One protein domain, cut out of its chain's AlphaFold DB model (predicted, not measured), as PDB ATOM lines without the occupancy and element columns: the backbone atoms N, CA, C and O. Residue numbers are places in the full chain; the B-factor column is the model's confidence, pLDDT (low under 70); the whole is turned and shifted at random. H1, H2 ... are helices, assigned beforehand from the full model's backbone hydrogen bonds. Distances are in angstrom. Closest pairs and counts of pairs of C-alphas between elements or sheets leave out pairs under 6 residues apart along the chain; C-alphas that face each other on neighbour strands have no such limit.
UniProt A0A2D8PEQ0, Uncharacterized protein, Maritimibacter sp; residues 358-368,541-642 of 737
ATOM      1  N   GLY A 358      77.855 -27.262 -53.038       65.88
ATOM      2  CA  GLY A 358      78.097 -27.940 -51.766       65.88
ATOM      3  C   GLY A 358      79.501 -27.695 -51.226       65.88
ATOM      4  O   GLY A 358      80.398 -27.313 -51.974       65.88
ATOM      5  N   GLY A 359      79.696 -27.950 -49.935       73.50
ATOM      6  CA  GLY A 359      81.016 -27.829 -49.327       73.50
ATOM      7  C   GLY A 359      81.032 -27.970 -47.803       73.50
ATOM      8  O   GLY A 359      79.979 -27.976 -47.155       73.50
ATOM      9  N   PRO A 360      82.230 -28.098 -47.209       81.25
ATOM     10  CA  PRO A 360      82.421 -28.000 -45.770       81.25
ATOM     11  C   PRO A 360      81.792 -26.731 -45.181       81.25
ATOM     12  O   PRO A 360      81.805 -25.659 -45.779       81.25
ATOM     13  N   VAL A 361      81.298 -26.824 -43.944       85.69
ATOM     14  CA  VAL A 361      80.753 -25.661 -43.214       85.69
ATOM     15  C   VAL A 361      81.776 -24.551 -42.972       85.69
ATOM     16  O   VAL A 361      81.378 -23.418 -42.715       85.69
ATOM     17  N   THR A 362      83.067 -24.876 -43.033       89.44
ATOM     18  CA  THR A 362      84.176 -23.926 -42.926       89.44
ATOM     19  C   THR A 362      84.255 -23.018 -44.140       89.44
ATOM     20  O   THR A 362      84.429 -21.821 -43.969       89.44
ATOM     21  N   ASP A 363      84.021 -23.547 -45.337       91.81
ATOM     22  CA  ASP A 363      84.126 -22.787 -46.583       91.81
ATOM     23  C   ASP A 363      83.002 -21.746 -46.654       91.81
ATOM     24  O   ASP A 363      83.239 -20.567 -46.895       91.81
ATOM     25  N   ALA A 364      81.775 -22.145 -46.293       92.69
ATOM     26  CA  ALA A 364      80.664 -21.204 -46.154       92.69
ATOM     27  C   ALA A 364      80.909 -20.161 -45.045       92.69
ATOM     28  O   ALA A 364      80.438 -19.028 -45.139       92.69
ATOM     29  N   ALA A 365      81.626 -20.525 -43.979       94.56
ATOM     30  CA  ALA A 365      81.986 -19.581 -42.928       94.56
ATOM     31  C   ALA A 365      83.058 -18.580 -43.391       94.56
ATOM     32  O   ALA A 365      82.946 -17.400 -43.060       94.56
ATOM     33  N   ASP A 366      84.032 -19.015 -44.192       95.00
ATOM     34  CA  ASP A 366      85.009 -18.138 -44.843       95.00
ATOM     35  C   ASP A 366      84.332 -17.166 -45.814       95.00
ATOM     36  O   ASP A 366      84.599 -15.960 -45.770       95.00
ATOM     37  N   ASP A 367      83.379 -17.649 -46.614       94.75
ATOM     38  CA  ASP A 367      82.566 -16.808 -47.497       94.75
ATOM     39  C   ASP A 367      81.792 -15.744 -46.710       94.75
ATOM     40  O   ASP A 367      81.754 -14.577 -47.109       94.75
ATOM     41  N   VAL A 368      81.223 -16.110 -45.554       96.56
ATOM     42  CA  VAL A 368      80.553 -15.162 -44.650       96.56
ATOM     43  C   VAL A 368      81.533 -14.141 -44.082       96.56
ATOM     44  O   VAL A 368      81.211 -12.952 -44.070       96.56
ATOM     45  N   PRO A 541      87.458 -19.822 -39.658       93.69
ATOM     46  CA  PRO A 541      86.206 -20.332 -40.221       93.69
ATOM     47  C   PRO A 541      85.446 -21.254 -39.263       93.69
ATOM     48  O   PRO A 541      84.226 -21.167 -39.161       93.69
ATOM     49  N   ASP A 542      86.145 -22.077 -38.476       92.38
ATOM     50  CA  ASP A 542      85.520 -22.948 -37.471       92.38
ATOM     51  C   ASP A 542      84.745 -22.174 -36.393       92.38
ATOM     52  O   ASP A 542      83.663 -22.596 -35.971       92.38
ATOM     53  N   GLN A 543      85.276 -21.034 -35.936       93.69
ATOM     54  CA  GLN A 543      84.603 -20.200 -34.937       93.69
ATOM     55  C   GLN A 543      83.301 -19.629 -35.497       93.69
ATOM     56  O   GLN A 543      82.260 -19.692 -34.838       93.69
ATOM     57  N   VAL A 544      83.343 -19.124 -36.730       95.62
ATOM     58  CA  VAL A 544      82.170 -18.557 -37.401       95.62
ATOM     59  C   VAL A 544      81.159 -19.652 -37.753       95.62
ATOM     60  O   VAL A 544      79.970 -19.490 -37.474       95.62
ATOM     61  N   ALA A 545      81.609 -20.815 -38.227       94.25
ATOM     62  CA  ALA A 545      80.762 -21.984 -38.459       94.25
ATOM     63  C   ALA A 545      80.056 -22.441 -37.171       94.25
ATOM     64  O   ALA A 545      78.859 -22.744 -37.184       94.25
ATOM     65  N   SER A 546      80.756 -22.440 -36.032       93.81
ATOM     66  CA  SER A 546      80.150 -22.760 -34.736       93.81
ATOM     67  C   SER A 546      79.068 -21.756 -34.328       93.81
ATOM     68  O   SER A 546      78.114 -22.158 -33.659       93.81
ATOM     69  N   TRP A 547      79.189 -20.475 -34.687       95.19
ATOM     70  CA  TRP A 547      78.150 -19.475 -34.415       95.19
ATOM     71  C   TRP A 547      76.968 -19.558 -35.383       95.19
ATOM     72  O   TRP A 547      75.848 -19.274 -34.970       95.19
ATOM     73  N   LEU A 548      77.206 -19.950 -36.638       94.62
ATOM     74  CA  LEU A 548      76.176 -20.072 -37.673       94.62
ATOM     75  C   LEU A 548      75.338 -21.343 -37.544       94.62
ATOM     76  O   LEU A 548      74.132 -21.316 -37.781       94.62
ATOM     77  N   PHE A 549      75.959 -22.459 -37.161       91.94
ATOM     78  CA  PHE A 549      75.315 -23.775 -37.203       91.94
ATOM     79  C   PHE A 549      75.215 -24.458 -35.835       91.94
ATOM     80  O   PHE A 549      74.412 -25.381 -35.664       91.94
ATOM     81  N   GLY A 550      75.993 -24.011 -34.846       89.81
ATOM     82  CA  GLY A 550      76.150 -24.696 -33.565       89.81
ATOM     83  C   GLY A 550      77.160 -25.848 -33.623       89.81
ATOM     84  O   GLY A 550      77.886 -26.045 -34.600       89.81
ATOM     85  N   SER A 551      77.209 -26.648 -32.557       83.50
ATOM     86  CA  SER A 551      78.119 -27.804 -32.478       83.50
ATOM     87  C   SER A 551      77.636 -28.976 -33.340       83.50
ATOM     88  O   SER A 551      76.511 -28.981 -33.840       83.50
ATOM     89  N   SER A 552      78.482 -29.986 -33.548       70.12
ATOM     90  CA  SER A 552      78.117 -31.189 -34.317       70.12
ATOM     91  C   SER A 552      76.966 -31.969 -33.671       70.12
ATOM     92  O   SER A 552      76.113 -32.507 -34.372       70.12
ATOM     93  N   SER A 553      76.910 -31.980 -32.338       71.69
ATOM     94  CA  SER A 553      75.862 -32.655 -31.561       71.69
ATOM     95  C   SER A 553      74.638 -31.776 -31.282       71.69
ATOM     96  O   SER A 553      73.574 -32.302 -30.967       71.69
ATOM     97  N   HIS A 554      74.766 -30.450 -31.402       79.69
ATOM     98  CA  HIS A 554      73.698 -29.489 -31.116       79.69
ATOM     99  C   HIS A 554      73.596 -28.471 -32.245       79.69
ATOM    100  O   HIS A 554      74.276 -27.442 -32.229       79.69
ATOM    101  N   ILE A 555      72.733 -28.779 -33.210       84.56
ATOM    102  CA  ILE A 555      72.427 -27.898 -34.335       84.56
ATOM    103  C   ILE A 555      71.457 -26.810 -33.864       84.56
ATOM    104  O   ILE A 555      70.440 -27.104 -33.229       84.56
ATOM    105  N   GLY A 556      71.762 -25.556 -34.190       87.88
ATOM    106  CA  GLY A 556      70.892 -24.417 -33.893       87.88
ATOM    107  C   GLY A 556      71.006 -23.868 -32.469       87.88
ATOM    108  O   GLY A 556      72.068 -23.893 -31.848       87.88
ATOM    109  N   GLY A 557      69.905 -23.293 -31.980       88.81
ATOM    110  CA  GLY A 557      69.830 -22.477 -30.765       88.81
ATOM    111  C   GLY A 557      69.400 -21.038 -31.059       88.81
ATOM    112  O   GLY A 557      69.588 -20.541 -32.165       88.81
ATOM    113  N   GLY A 558      68.822 -20.354 -30.064       88.75
ATOM    114  CA  GLY A 558      68.308 -18.989 -30.245       88.75
ATOM    115  C   GLY A 558      69.388 -17.993 -30.680       88.75
ATOM    116  O   GLY A 558      69.175 -17.217 -31.604       88.75
ATOM    117  N   GLN A 559      70.578 -18.060 -30.074       91.06
ATOM    118  CA  GLN A 559      71.709 -17.225 -30.483       91.06
ATOM    119  C   GLN A 559      72.182 -17.563 -31.902       91.06
ATOM    120  O   GLN A 559      72.360 -16.652 -32.700       91.06
ATOM    121  N   THR A 560      72.320 -18.849 -32.226       93.69
ATOM    122  CA  THR A 560      72.716 -19.347 -33.554       93.69
ATOM    123  C   THR A 560      71.775 -18.843 -34.650       93.69
ATOM    124  O   THR A 560      72.219 -18.291 -35.651       93.69
ATOM    125  N   ALA A 561      70.460 -18.948 -34.432       95.12
ATOM    126  CA  ALA A 561      69.457 -18.456 -35.373       95.12
ATOM    127  C   ALA A 561      69.509 -16.929 -35.534       95.12
ATOM    128  O   ALA A 561      69.421 -16.429 -36.650       95.12
ATOM    129  N   ASN A 562      69.721 -16.182 -34.444       95.88
ATOM    130  CA  ASN A 562      69.869 -14.727 -34.512       95.88
ATOM    131  C   ASN A 562      71.134 -14.305 -35.274       95.88
ATOM    132  O   ASN A 562      71.103 -13.309 -35.990       95.88
ATOM    133  N   VAL A 563      72.236 -15.050 -35.138       97.12
ATOM    134  CA  VAL A 563      73.465 -14.809 -35.911       97.12
ATOM    135  C   VAL A 563      73.223 -15.094 -37.388       97.12
ATOM    136  O   VAL A 563      73.524 -14.235 -38.212       97.12
ATOM    137  N   ALA A 564      72.629 -16.243 -37.720       96.75
ATOM    138  CA  ALA A 564      72.294 -16.596 -39.097       96.75
ATOM    139  C   ALA A 564      71.379 -15.541 -39.743       96.75
ATOM    140  O   ALA A 564      71.686 -15.051 -40.827       96.75
ATOM    141  N   LYS A 565      70.331 -15.102 -39.034       97.00
ATOM    142  CA  LYS A 565      69.457 -14.008 -39.473       97.00
ATOM    143  C   LYS A 565      70.236 -12.726 -39.732       97.00
ATOM    144  O   LYS A 565      70.076 -12.099 -40.772       97.00
ATOM    145  N   ARG A 566      71.110 -12.341 -38.800       97.69
ATOM    146  CA  ARG A 566      71.883 -11.106 -38.933       97.69
ATOM    147  C   ARG A 566      72.831 -11.148 -40.129       97.69
ATOM    148  O   ARG A 566      72.970 -10.147 -40.823       97.69
ATOM    149  N   VAL A 567      73.448 -12.301 -40.375       98.19
ATOM    150  CA  VAL A 567      74.277 -12.543 -41.559       98.19
ATOM    151  C   VAL A 567      73.435 -12.462 -42.834       98.19
ATOM    152  O   VAL A 567      73.835 -11.759 -43.759       98.19
ATOM    153  N   LYS A 568      72.242 -13.070 -42.861       97.62
ATOM    154  CA  LYS A 568      71.293 -12.951 -43.980       97.62
ATOM    155  C   LYS A 568      70.903 -11.502 -44.262       97.62
ATOM    156  O   LYS A 568      70.903 -11.092 -45.415       97.62
ATOM    157  N   ASP A 569      70.607 -10.721 -43.224       97.50
ATOM    158  CA  ASP A 569      70.222  -9.310 -43.354       97.50
ATOM    159  C   ASP A 569      71.362  -8.440 -43.921       97.50
ATOM    160  O   ASP A 569      71.101  -7.422 -44.557       97.50
ATOM    161  N   ILE A 570      72.625  -8.815 -43.675       97.69
ATOM    162  CA  ILE A 570      73.811  -8.085 -44.153       97.69
ATOM    163  C   ILE A 570      74.174  -8.478 -45.585       97.69
ATOM    164  O   ILE A 570      74.450  -7.600 -46.399       97.69
ATOM    165  N   LEU A 571      74.219  -9.780 -45.876       96.62
ATOM    166  CA  LEU A 571      74.634 -10.301 -47.184       96.62
ATOM    167  C   LEU A 571      73.505 -10.228 -48.216       96.62
ATOM    168  O   LEU A 571      73.753 -10.068 -49.405       96.62
ATOM    169  N   GLY A 572      72.259 -10.317 -47.755       95.69
ATOM    170  CA  GLY A 572      71.071 -10.455 -48.583       95.69
ATOM    171  C   GLY A 572      70.683 -11.929 -48.784       95.69
ATOM    172  O   GLY A 572      71.559 -12.786 -48.939       95.69
ATOM    173  N   PRO A 573      69.374 -12.249 -48.809       93.38
ATOM    174  CA  PRO A 573      68.871 -13.623 -48.922       93.38
ATOM    175  C   PRO A 573      69.152 -14.289 -50.279       93.38
ATOM    176  O   PRO A 573      69.111 -15.515 -50.366       93.38
ATOM    177  N   ASP A 574      69.457 -13.501 -51.310       92.31
ATOM    178  CA  ASP A 574      69.760 -13.982 -52.666       92.31
ATOM    179  C   ASP A 574      71.265 -13.946 -52.980       92.31
ATOM    180  O   ASP A 574      71.678 -14.184 -54.115       92.31
ATOM    181  N   SER A 575      72.101 -13.629 -51.986       94.38
ATOM    182  CA  SER A 575      73.553 -13.592 -52.171       94.38
ATOM    183  C   SER A 575      74.140 -14.998 -52.358       94.38
ATOM    184  O   SER A 575      73.672 -15.953 -51.723       94.38
ATOM    185  N   PRO A 576      75.192 -15.150 -53.187       93.19
ATOM    186  CA  PRO A 576      75.928 -16.409 -53.303       93.19
ATOM    187  C   PRO A 576      76.418 -16.928 -51.945       93.19
ATOM    188  O   PRO A 576      76.277 -18.110 -51.643       93.19
ATOM    189  N   GLU A 577      76.910 -16.030 -51.090       93.69
ATOM    190  CA  GLU A 577      77.409 -16.341 -49.755       93.69
ATOM    191  C   GLU A 577      76.297 -16.906 -48.860       93.69
ATOM    192  O   GLU A 577      76.492 -17.918 -48.185       93.69
ATOM    193  N   TRP A 578      75.097 -16.314 -48.882       95.00
ATOM    194  CA  TRP A 578      73.962 -16.859 -48.133       95.00
ATOM    195  C   TRP A 578      73.490 -18.204 -48.693       95.00
ATOM    196  O   TRP A 578      73.154 -19.113 -47.928       95.00
ATOM    197  N   SER A 579      73.506 -18.373 -50.016       93.81
ATOM    198  CA  SER A 579      73.192 -19.662 -50.633       93.81
ATOM    199  C   SER A 579      74.168 -20.754 -50.180       93.81
ATOM    200  O   SER A 579      73.729 -21.855 -49.840       93.81
ATOM    201  N   ASN A 580      75.463 -20.437 -50.078       93.50
ATOM    202  CA  ASN A 580      76.485 -21.347 -49.558       93.50
ATOM    203  C   ASN A 580      76.245 -21.690 -48.081       93.50
ATOM    204  O   ASN A 580      76.372 -22.851 -47.698       93.50
ATOM    205  N   VAL A 581      75.800 -20.734 -47.257       94.88
ATOM    206  CA  VAL A 581      75.410 -20.998 -45.856       94.88
ATOM    207  C   VAL A 581      74.253 -21.997 -45.768       94.88
ATOM    208  O   VAL A 581      74.338 -22.965 -45.004       94.88
ATOM    209  N   ARG A 582      73.181 -21.807 -46.553       95.19
ATOM    210  CA  ARG A 582      72.049 -22.755 -46.595       95.19
ATOM    211  C   ARG A 582      72.506 -24.139 -47.028       95.19
ATOM    212  O   ARG A 582      72.137 -25.144 -46.416       95.19
ATOM    213  N   ARG A 583      73.336 -24.182 -48.069       93.56
ATOM    214  CA  ARG A 583      73.842 -25.425 -48.630       93.56
ATOM    215  C   ARG A 583      74.740 -26.172 -47.645       93.56
ATOM    216  O   ARG A 583      74.515 -27.354 -47.405       93.56
ATOM    217  N   ALA A 584      75.667 -25.481 -46.994       93.19
ATOM    218  CA  ALA A 584      76.536 -26.055 -45.975       93.19
ATOM    219  C   ALA A 584      75.755 -26.568 -44.753       93.19
ATOM    220  O   ALA A 584      76.097 -27.607 -44.183       93.19
ATOM    221  N   ALA A 585      74.667 -25.895 -44.357       93.31
ATOM    222  CA  ALA A 585      73.778 -26.397 -43.309       93.31
ATOM    223  C   ALA A 585      73.095 -27.716 -43.706       93.31
ATOM    224  O   ALA A 585      72.946 -28.614 -42.871       93.31
ATOM    225  N   TRP A 586      72.694 -27.842 -44.973       94.56
ATOM    226  CA  TRP A 586      72.124 -29.072 -45.515       94.56
ATOM    227  C   TRP A 586      73.162 -30.196 -45.634       94.56
ATOM    228  O   TRP A 586      72.916 -31.332 -45.211       94.56
ATOM    229  N   ASP A 587      74.361 -29.877 -46.117       92.31
ATOM    230  CA  ASP A 587      75.485 -30.811 -46.184       92.31
ATOM    231  C   ASP A 587      75.864 -31.300 -44.780       92.31
ATOM    232  O   ASP A 587      76.031 -32.499 -44.571       92.31
ATOM    233  N   ARG A 588      75.859 -30.431 -43.763       90.81
ATOM    234  CA  ARG A 588      76.127 -30.814 -42.365       90.81
ATOM    235  C   ARG A 588      75.202 -31.913 -41.841       90.81
ATOM    236  O   ARG A 588      75.635 -32.746 -41.039       90.81
ATOM    237  N   VAL A 589      73.929 -31.912 -42.238       91.88
ATOM    238  CA  VAL A 589      72.964 -32.926 -41.781       91.88
ATOM    239  C   VAL A 589      72.965 -34.182 -42.644       91.88
ATOM    240  O   VAL A 589      72.592 -35.245 -42.142       91.88
ATOM    241  N   THR A 590      73.432 -34.093 -43.890       92.94
ATOM    242  CA  THR A 590      73.366 -35.191 -44.864       92.94
ATOM    243  C   THR A 590      74.701 -35.854 -45.188       92.94
ATOM    244  O   THR A 590      74.691 -37.002 -45.623       92.94
ATOM    245  N   THR A 591      75.834 -35.205 -44.925       90.12
ATOM    246  CA  THR A 591      77.170 -35.652 -45.346       90.12
ATOM    247  C   THR A 591      78.188 -35.628 -44.209       90.12
ATOM    248  O   THR A 591      78.134 -34.812 -43.282       90.12
ATOM    249  N   ALA A 592      79.120 -36.573 -44.271       86.94
ATOM    250  CA  ALA A 592      80.310 -36.622 -43.445       86.94
ATOM    251  C   ALA A 592      81.307 -35.529 -43.849       86.94
ATOM    252  O   ALA A 592      81.272 -35.059 -44.984       86.94
ATOM    253  N   PRO A 593      82.265 -35.173 -42.972       79.38
ATOM    254  CA  PRO A 593      83.364 -34.282 -43.346       79.38
ATOM    255  C   PRO A 593      84.184 -34.777 -44.550       79.38
ATOM    256  O   PRO A 593      84.813 -33.970 -45.218       79.38
ATOM    257  N   SER A 594      84.166 -36.084 -44.841       80.06
ATOM    258  CA  SER A 594      84.775 -36.674 -46.043       80.06
ATOM    259  C   SER A 594      84.018 -36.368 -47.343       80.06
ATOM    260  O   SER A 594      84.497 -36.734 -48.411       80.06
ATOM    261  N   GLY A 595      82.835 -35.752 -47.270       82.00
ATOM    262  CA  GLY A 595      81.935 -35.519 -48.405       82.00
ATOM    263  C   GLY A 595      80.984 -36.684 -48.696       82.00
ATOM    264  O   GLY A 595      80.025 -36.523 -49.446       82.00
ATOM    265  N   GLU A 596      81.190 -37.848 -48.075       86.94
ATOM    266  CA  GLU A 596      80.300 -38.997 -48.247       86.94
ATOM    267  C   GLU A 596      78.957 -38.781 -47.544       86.94
ATOM    268  O   GLU A 596      78.889 -38.308 -46.407       86.94
ATOM    269  N   MET A 597      77.867 -39.175 -48.199       88.44
ATOM    270  CA  MET A 597      76.534 -39.129 -47.610       88.44
ATOM    271  C   MET A 597      76.441 -40.063 -46.396       88.44
ATOM    272  O   MET A 597      76.903 -41.203 -46.411       88.44
ATOM    273  N   TYR A 598      75.811 -39.589 -45.324       90.31
ATOM    274  CA  TYR A 598      75.538 -40.419 -44.159       90.31
ATOM    275  C   TYR A 598      74.524 -41.526 -44.475       90.31
ATOM    276  O   TYR A 598      73.615 -41.363 -45.286       90.31
ATOM    277  N   GLY A 599      74.614 -42.637 -43.740       89.19
ATOM    278  CA  GLY A 599      73.591 -43.679 -43.788       89.19
ATOM    279  C   GLY A 599      72.208 -43.195 -43.302       89.19
ATOM    280  O   GLY A 599      72.122 -42.206 -42.556       89.19
ATOM    281  N   PRO A 600      71.123 -43.915 -43.651       89.50
ATOM    282  CA  PRO A 600      69.747 -43.496 -43.377       89.50
ATOM    283  C   PRO A 600      69.459 -43.139 -41.916       89.50
ATOM    284  O   PRO A 600      68.817 -42.126 -41.635       89.50
ATOM    285  N   ASP A 601      69.991 -43.914 -40.970       90.12
ATOM    286  CA  ASP A 601      69.788 -43.682 -39.539       90.12
ATOM    287  C   ASP A 601      70.279 -42.316 -39.079       90.12
ATOM    288  O   ASP A 601      69.552 -41.594 -38.386       90.12
ATOM    289  N   LYS A 602      71.495 -41.956 -39.494       91.38
ATOM    290  CA  LYS A 602      72.148 -40.713 -39.096       91.38
ATOM    291  C   LYS A 602      71.513 -39.509 -39.782       91.38
ATOM    292  O   LYS A 602      71.306 -38.504 -39.108       91.38
ATOM    293  N   ILE A 603      71.130 -39.621 -41.057       92.81
ATOM    294  CA  ILE A 603      70.409 -38.547 -41.762       92.81
ATOM    295  C   ILE A 603      69.084 -38.246 -41.078       92.81
ATOM    296  O   ILE A 603      68.815 -37.095 -40.748       92.81
ATOM    297  N   VAL A 604      68.280 -39.272 -40.800       93.38
ATOM    298  CA  VAL A 604      66.994 -39.085 -40.126       93.38
ATOM    299  C   VAL A 604      67.184 -38.434 -38.757       93.38
ATOM    300  O   VAL A 604      66.502 -37.459 -38.451       93.38
ATOM    301  N   ALA A 605      68.147 -38.904 -37.956       92.19
ATOM    302  CA  ALA A 605      68.434 -38.313 -36.651       92.19
ATOM    303  C   ALA A 605      68.916 -36.853 -36.755       92.19
ATOM    304  O   ALA A 605      68.531 -36.012 -35.946       92.19
ATOM    305  N   ASN A 606      69.749 -36.532 -37.747       92.31
ATOM    306  CA  ASN A 606      70.238 -35.175 -37.977       92.31
ATOM    307  C   ASN A 606      69.116 -34.232 -38.428       92.31
ATOM    308  O   ASN A 606      68.998 -33.137 -37.881       92.31
ATOM    309  N   ILE A 607      68.273 -34.663 -39.372       93.75
ATOM    310  CA  ILE A 607      67.117 -33.883 -39.828       93.75
ATOM    311  C   ILE A 607      66.114 -33.703 -38.684       93.75
ATOM    312  O   ILE A 607      65.583 -32.613 -38.499       93.75
ATOM    313  N   ASP A 608      65.895 -34.727 -37.858       93.50
ATOM    314  CA  ASP A 608      65.030 -34.616 -36.685       93.50
ATOM    315  C   ASP A 608      65.538 -33.544 -35.705       93.50
ATOM    316  O   ASP A 608      64.731 -32.753 -35.219       93.50
ATOM    317  N   ARG A 609      66.857 -33.458 -35.467       91.50
ATOM    318  CA  ARG A 609      67.466 -32.384 -34.655       91.50
ATOM    319  C   ARG A 609      67.392 -31.011 -35.323       91.50
ATOM    320  O   ARG A 609      67.242 -30.016 -34.624       91.50
ATOM    321  N   LEU A 610      67.495 -30.947 -36.651       91.81
ATOM    322  CA  LEU A 610      67.365 -29.704 -37.415       91.81
ATOM    323  C   LEU A 610      65.931 -29.160 -37.369       91.81
ATOM    324  O   LEU A 610      65.735 -27.965 -37.193       91.81
ATOM    325  N   LEU A 611      64.926 -30.025 -37.516       91.81
ATOM    326  CA  LEU A 611      63.521 -29.619 -37.611       91.81
ATOM    327  C   LEU A 611      62.831 -29.456 -36.251       91.81
ATOM    328  O   LEU A 611      61.773 -28.825 -36.169       91.81
ATOM    329  N   ARG A 612      63.383 -30.048 -35.188       87.44
ATOM    330  CA  ARG A 612      62.825 -30.002 -33.829       87.44
ATOM    331  C   ARG A 612      63.745 -29.241 -32.872       87.44
ATOM    332  O   ARG A 612      64.796 -28.732 -33.250       87.44
ATOM    333  N   GLU A 613      63.306 -29.137 -31.618       82.69
ATOM    334  CA  GLU A 613      64.085 -28.588 -30.502       82.69
ATOM    335  C   GLU A 613      64.742 -27.227 -30.827       82.69
ATOM    336  O   GLU A 613      64.068 -26.295 -31.266       82.69
ATOM    337  N   LYS A 614      66.058 -27.111 -30.599       83.06
ATOM    338  CA  LYS A 614      66.869 -25.906 -30.819       83.06
ATOM    339  C   LYS A 614      67.144 -25.635 -32.303       83.06
ATOM    340  O   LYS A 614      67.407 -24.485 -32.658       83.06
ATOM    341  N   GLY A 615      67.076 -26.658 -33.156       88.62
ATOM    342  CA  GLY A 615      67.311 -26.539 -34.594       88.62
ATOM    343  C   GLY A 615      66.175 -25.832 -35.323       88.62
ATOM    344  O   GLY A 615      66.434 -25.098 -36.273       88.62
ATOM    345  N   ARG A 616      64.932 -25.967 -34.836       92.69
ATOM    346  CA  ARG A 616      63.733 -25.452 -35.518       92.69
ATOM    347  C   ARG A 616      63.850 -23.975 -35.898       92.69
ATOM    348  O   ARG A 616      63.582 -23.627 -37.043       92.69
ATOM    349  N   THR A 617      64.268 -23.115 -34.968       92.31
ATOM    350  CA  THR A 617      64.400 -21.672 -35.230       92.31
ATOM    351  C   THR A 617      65.444 -21.384 -36.306       92.31
ATOM    352  O   THR A 617      65.201 -20.558 -37.173       92.31
ATOM    353  N   LEU A 618      66.570 -22.106 -36.293       94.00
ATOM    354  CA  LEU A 618      67.591 -21.987 -37.333       94.00
ATOM    355  C   LEU A 618      67.070 -22.512 -38.681       94.00
ATOM    356  O   LEU A 618      67.280 -21.877 -39.704       94.00
ATOM    357  N   SER A 619      66.343 -23.633 -38.695       94.31
ATOM    358  CA  SER A 619      65.806 -24.211 -39.934       94.31
ATOM    359  C   SER A 619      64.812 -23.287 -40.646       94.31
ATOM    360  O   SER A 619      64.834 -23.214 -41.867       94.31
ATOM    361  N   LEU A 620      63.992 -22.548 -39.890       93.75
ATOM    362  CA  LEU A 620      63.049 -21.558 -40.427       93.75
ATOM    363  C   LEU A 620      63.749 -20.303 -40.961       93.75
ATOM    364  O   LEU A 620      63.184 -19.592 -41.784       93.75
ATOM    365  N   GLU A 621      64.951 -20.017 -40.464       93.62
ATOM    366  CA  GLU A 621      65.761 -18.895 -40.930       93.62
ATOM    367  C   GLU A 621      66.508 -19.247 -42.222       93.62
ATOM    368  O   GLU A 621      66.620 -18.414 -43.123       93.62
ATOM    369  N   LEU A 622      67.004 -20.485 -42.303       93.50
ATOM    370  CA  LEU A 622      67.794 -20.984 -43.423       93.50
ATOM    371  C   LEU A 622      66.934 -21.376 -44.623       93.50
ATOM    372  O   LEU A 622      67.278 -21.015 -45.741       93.50
ATOM    373  N   PHE A 623      65.848 -22.116 -44.411       94.44
ATOM    374  CA  PHE A 623      65.126 -22.790 -45.490       94.44
ATOM    375  C   PHE A 623      63.729 -22.209 -45.691       94.44
ATOM    376  O   PHE A 623      63.038 -21.828 -44.743       94.44
ATOM    377  N   SER A 624      63.293 -22.184 -46.946       88.81
ATOM    378  CA  SER A 624      61.929 -21.847 -47.338       88.81
ATOM    379  C   SER A 624      60.920 -22.908 -46.881       88.81
ATOM    380  O   SER A 624      61.268 -24.026 -46.492       88.81
ATOM    381  N   SER A 625      59.629 -22.573 -46.947       88.19
ATOM    382  CA  SER A 625      58.561 -23.514 -46.580       88.19
ATOM    383  C   SER A 625      58.545 -24.759 -47.477       88.19
ATOM    384  O   SER A 625      58.332 -25.863 -46.971       88.19
ATOM    385  N   ASP A 626      58.830 -24.588 -48.771       85.12
ATOM    386  CA  ASP A 626      58.879 -25.679 -49.746       85.12
ATOM    387  C   ASP A 626      60.089 -26.584 -49.510       85.12
ATOM    388  O   ASP A 626      59.941 -27.805 -49.451       85.12
ATOM    389  N   GLU A 627      61.269 -26.009 -49.262       90.69
ATOM    390  CA  GLU A 627      62.464 -26.776 -48.892       90.69
ATOM    391  C   GLU A 627      62.241 -27.545 -47.584       90.69
ATOM    392  O   GLU A 627      62.548 -28.728 -47.497       90.69
ATOM    393  N   LEU A 628      61.633 -26.932 -46.561       91.12
ATOM    394  CA  LEU A 628      61.328 -27.619 -45.299       91.12
ATOM    395  C   LEU A 628      60.339 -28.777 -45.477       91.12
ATOM    396  O   LEU A 628      60.435 -29.781 -44.764       91.12
ATOM    397  N   MET A 629      59.379 -28.652 -46.395       88.06
ATOM    398  CA  MET A 629      58.493 -29.751 -46.779       88.06
ATOM    399  C   MET A 629      59.290 -30.875 -47.450       88.06
ATOM    400  O   MET A 629      59.209 -32.019 -46.995       88.06
ATOM    401  N   GLN A 630      60.127 -30.547 -48.437       89.88
ATOM    402  CA  GLN A 630      60.981 -31.519 -49.121       89.88
ATOM    403  C   GLN A 630      61.960 -32.212 -48.161       89.88
ATOM    404  O   GLN A 630      62.115 -33.430 -48.215       89.88
ATOM    405  N   ILE A 631      62.549 -31.491 -47.203       94.75
ATOM    406  CA  ILE A 631      63.421 -32.051 -46.158       94.75
ATOM    407  C   ILE A 631      62.660 -33.071 -45.293       94.75
ATOM    408  O   ILE A 631      63.200 -34.133 -44.971       94.75
ATOM    409  N   ARG A 632      61.405 -32.791 -44.909       93.12
ATOM    410  CA  ARG A 632      60.573 -33.738 -44.134       93.12
ATOM    411  C   ARG A 632      60.264 -34.994 -44.934       93.12
ATOM    412  O   ARG A 632      60.295 -36.097 -44.391       93.12
ATOM    413  N   GLU A 633      59.964 -34.841 -46.213       85.75
ATOM    414  CA  GLU A 633      59.654 -35.961 -47.101       85.75
ATOM    415  C   GLU A 633      60.886 -36.808 -47.380       85.75
ATOM    416  O   GLU A 633      60.809 -38.033 -47.300       85.75
ATOM    417  N   PHE A 634      62.033 -36.164 -47.595       93.25
ATOM    418  CA  PHE A 634      63.321 -36.827 -47.720       93.25
ATOM    419  C   PHE A 634      63.652 -37.605 -46.447       93.25
ATOM    420  O   PHE A 634      63.956 -38.791 -46.513       93.25
ATOM    421  N   ARG A 635      63.475 -37.003 -45.262       93.94
ATOM    422  CA  ARG A 635      63.601 -37.708 -43.974       93.94
ATOM    423  C   ARG A 635      62.679 -38.922 -43.898       93.94
ATOM    424  O   ARG A 635      63.114 -39.974 -43.443       93.94
ATOM    425  N   ASN A 636      61.427 -38.806 -44.334       88.19
ATOM    426  CA  ASN A 636      60.480 -39.923 -44.331       88.19
ATOM    427  C   ASN A 636      60.860 -41.024 -45.334       88.19
ATOM    428  O   ASN A 636      60.590 -42.195 -45.083       88.19
ATOM    429  N   MET A 637      61.466 -40.683 -46.471       88.31
ATOM    430  CA  MET A 637      62.032 -41.666 -47.399       88.31
ATOM    431  C   MET A 637      63.243 -42.370 -46.770       88.31
ATOM    432  O   MET A 637      63.292 -43.597 -46.749       88.31
ATOM    433  N   MET A 638      64.174 -41.616 -46.177       91.38
ATOM    434  CA  MET A 638      65.347 -42.181 -45.502       91.38
ATOM    435  C   MET A 638      64.956 -43.091 -44.329       91.38
ATOM    436  O   MET A 638      65.563 -44.138 -44.134       91.38
ATOM    437  N   ASP A 639      63.902 -42.764 -43.580       88.12
ATOM    438  CA  ASP A 639      63.387 -43.613 -42.496       88.12
ATOM    439  C   ASP A 639      62.938 -44.997 -42.998       88.12
ATOM    440  O   ASP A 639      63.130 -46.004 -42.322       88.12
ATOM    441  N   ARG A 640      62.420 -45.069 -44.229       82.75
ATOM    442  CA  ARG A 640      62.006 -46.324 -44.878       82.75
ATOM    443  C   ARG A 640      63.173 -47.139 -45.434       82.75
ATOM    444  O   ARG A 640      63.021 -48.338 -45.652       82.75
ATOM    445  N   LEU A 641      64.326 -46.511 -45.661       85.56
ATOM    446  CA  LEU A 641      65.562 -47.199 -46.047       85.56
ATOM    447  C   LEU A 641      66.254 -47.889 -44.868       85.56
ATOM    448  O   LEU A 641      67.165 -48.691 -45.077       85.56
ATOM    449  N   ARG A 642      65.840 -47.595 -43.631       84.75
ATOM    450  CA  ARG A 642      66.379 -48.247 -42.438       84.75
ATOM    451  C   ARG A 642      66.075 -49.738 -42.486       84.75
ATOM    452  O   ARG A 642      64.926 -50.147 -42.634       84.75
TER     453      ARG A 642
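Overview. This is residues 358 to 368 and 541 to 642 of the 737 residues of an uncharacterized protein of Maritimibacter sp (UniProt A0A2D8PEQ0). What shape is it? H4 runs through the middle, with H6 also near the middle, H1, H2 and H3 gathered toward one end, and H5 and H7 side by side toward the other. What makes it? The printed part has 113 residues with seven named helices, H1 to H7 in order, and no named strand, all helix. It is compact, with a radius of gyration of the C-alphas of 13.1 A and spans of 40 by 29 by 23 A.

Arrangement. What touches what? H1, residues 361 to 368, touches H2, residues 541 to 549, closest at C-alphas 362 and 541, 4.9 A; H4, residues 576 to 590, touches H1, closest at C-alphas 584 and 361, 5.1 A. H3, residues 558 to 571, touches H6, residues 615 to 622, at a shallow tilt of 5 degrees, the same way, closest at C-alphas 561 and 618, 4.4 A. H5, residues 600 to 611, touches H7, residues 625 to 641, at a shallow tilt of 28 degrees, opposite ways, closest at C-alphas 600 and 638, 5.1 A. And the backbones? Every O i to N i+4 pair is within hydrogen-bond range in H1 to H6, and 12 of 13 in H7.

Along the chain. Where to look? C-alpha 361 of H1 is at (80.753, -25.661, -43.214), and C-alpha 641 of H7 at (65.562, -47.199, -46.047). Which is longest? H7 measures 24.7 A from first to last C-alpha.

Size, cuts and confidence. Is anything cut? Residues 369 to 540 are not printed, and C-alphas 368 and 541 are 8.8 A apart. Of the links printed whole, none is long. Where is confidence low? Residue 358 alone has a pLDDT under 70.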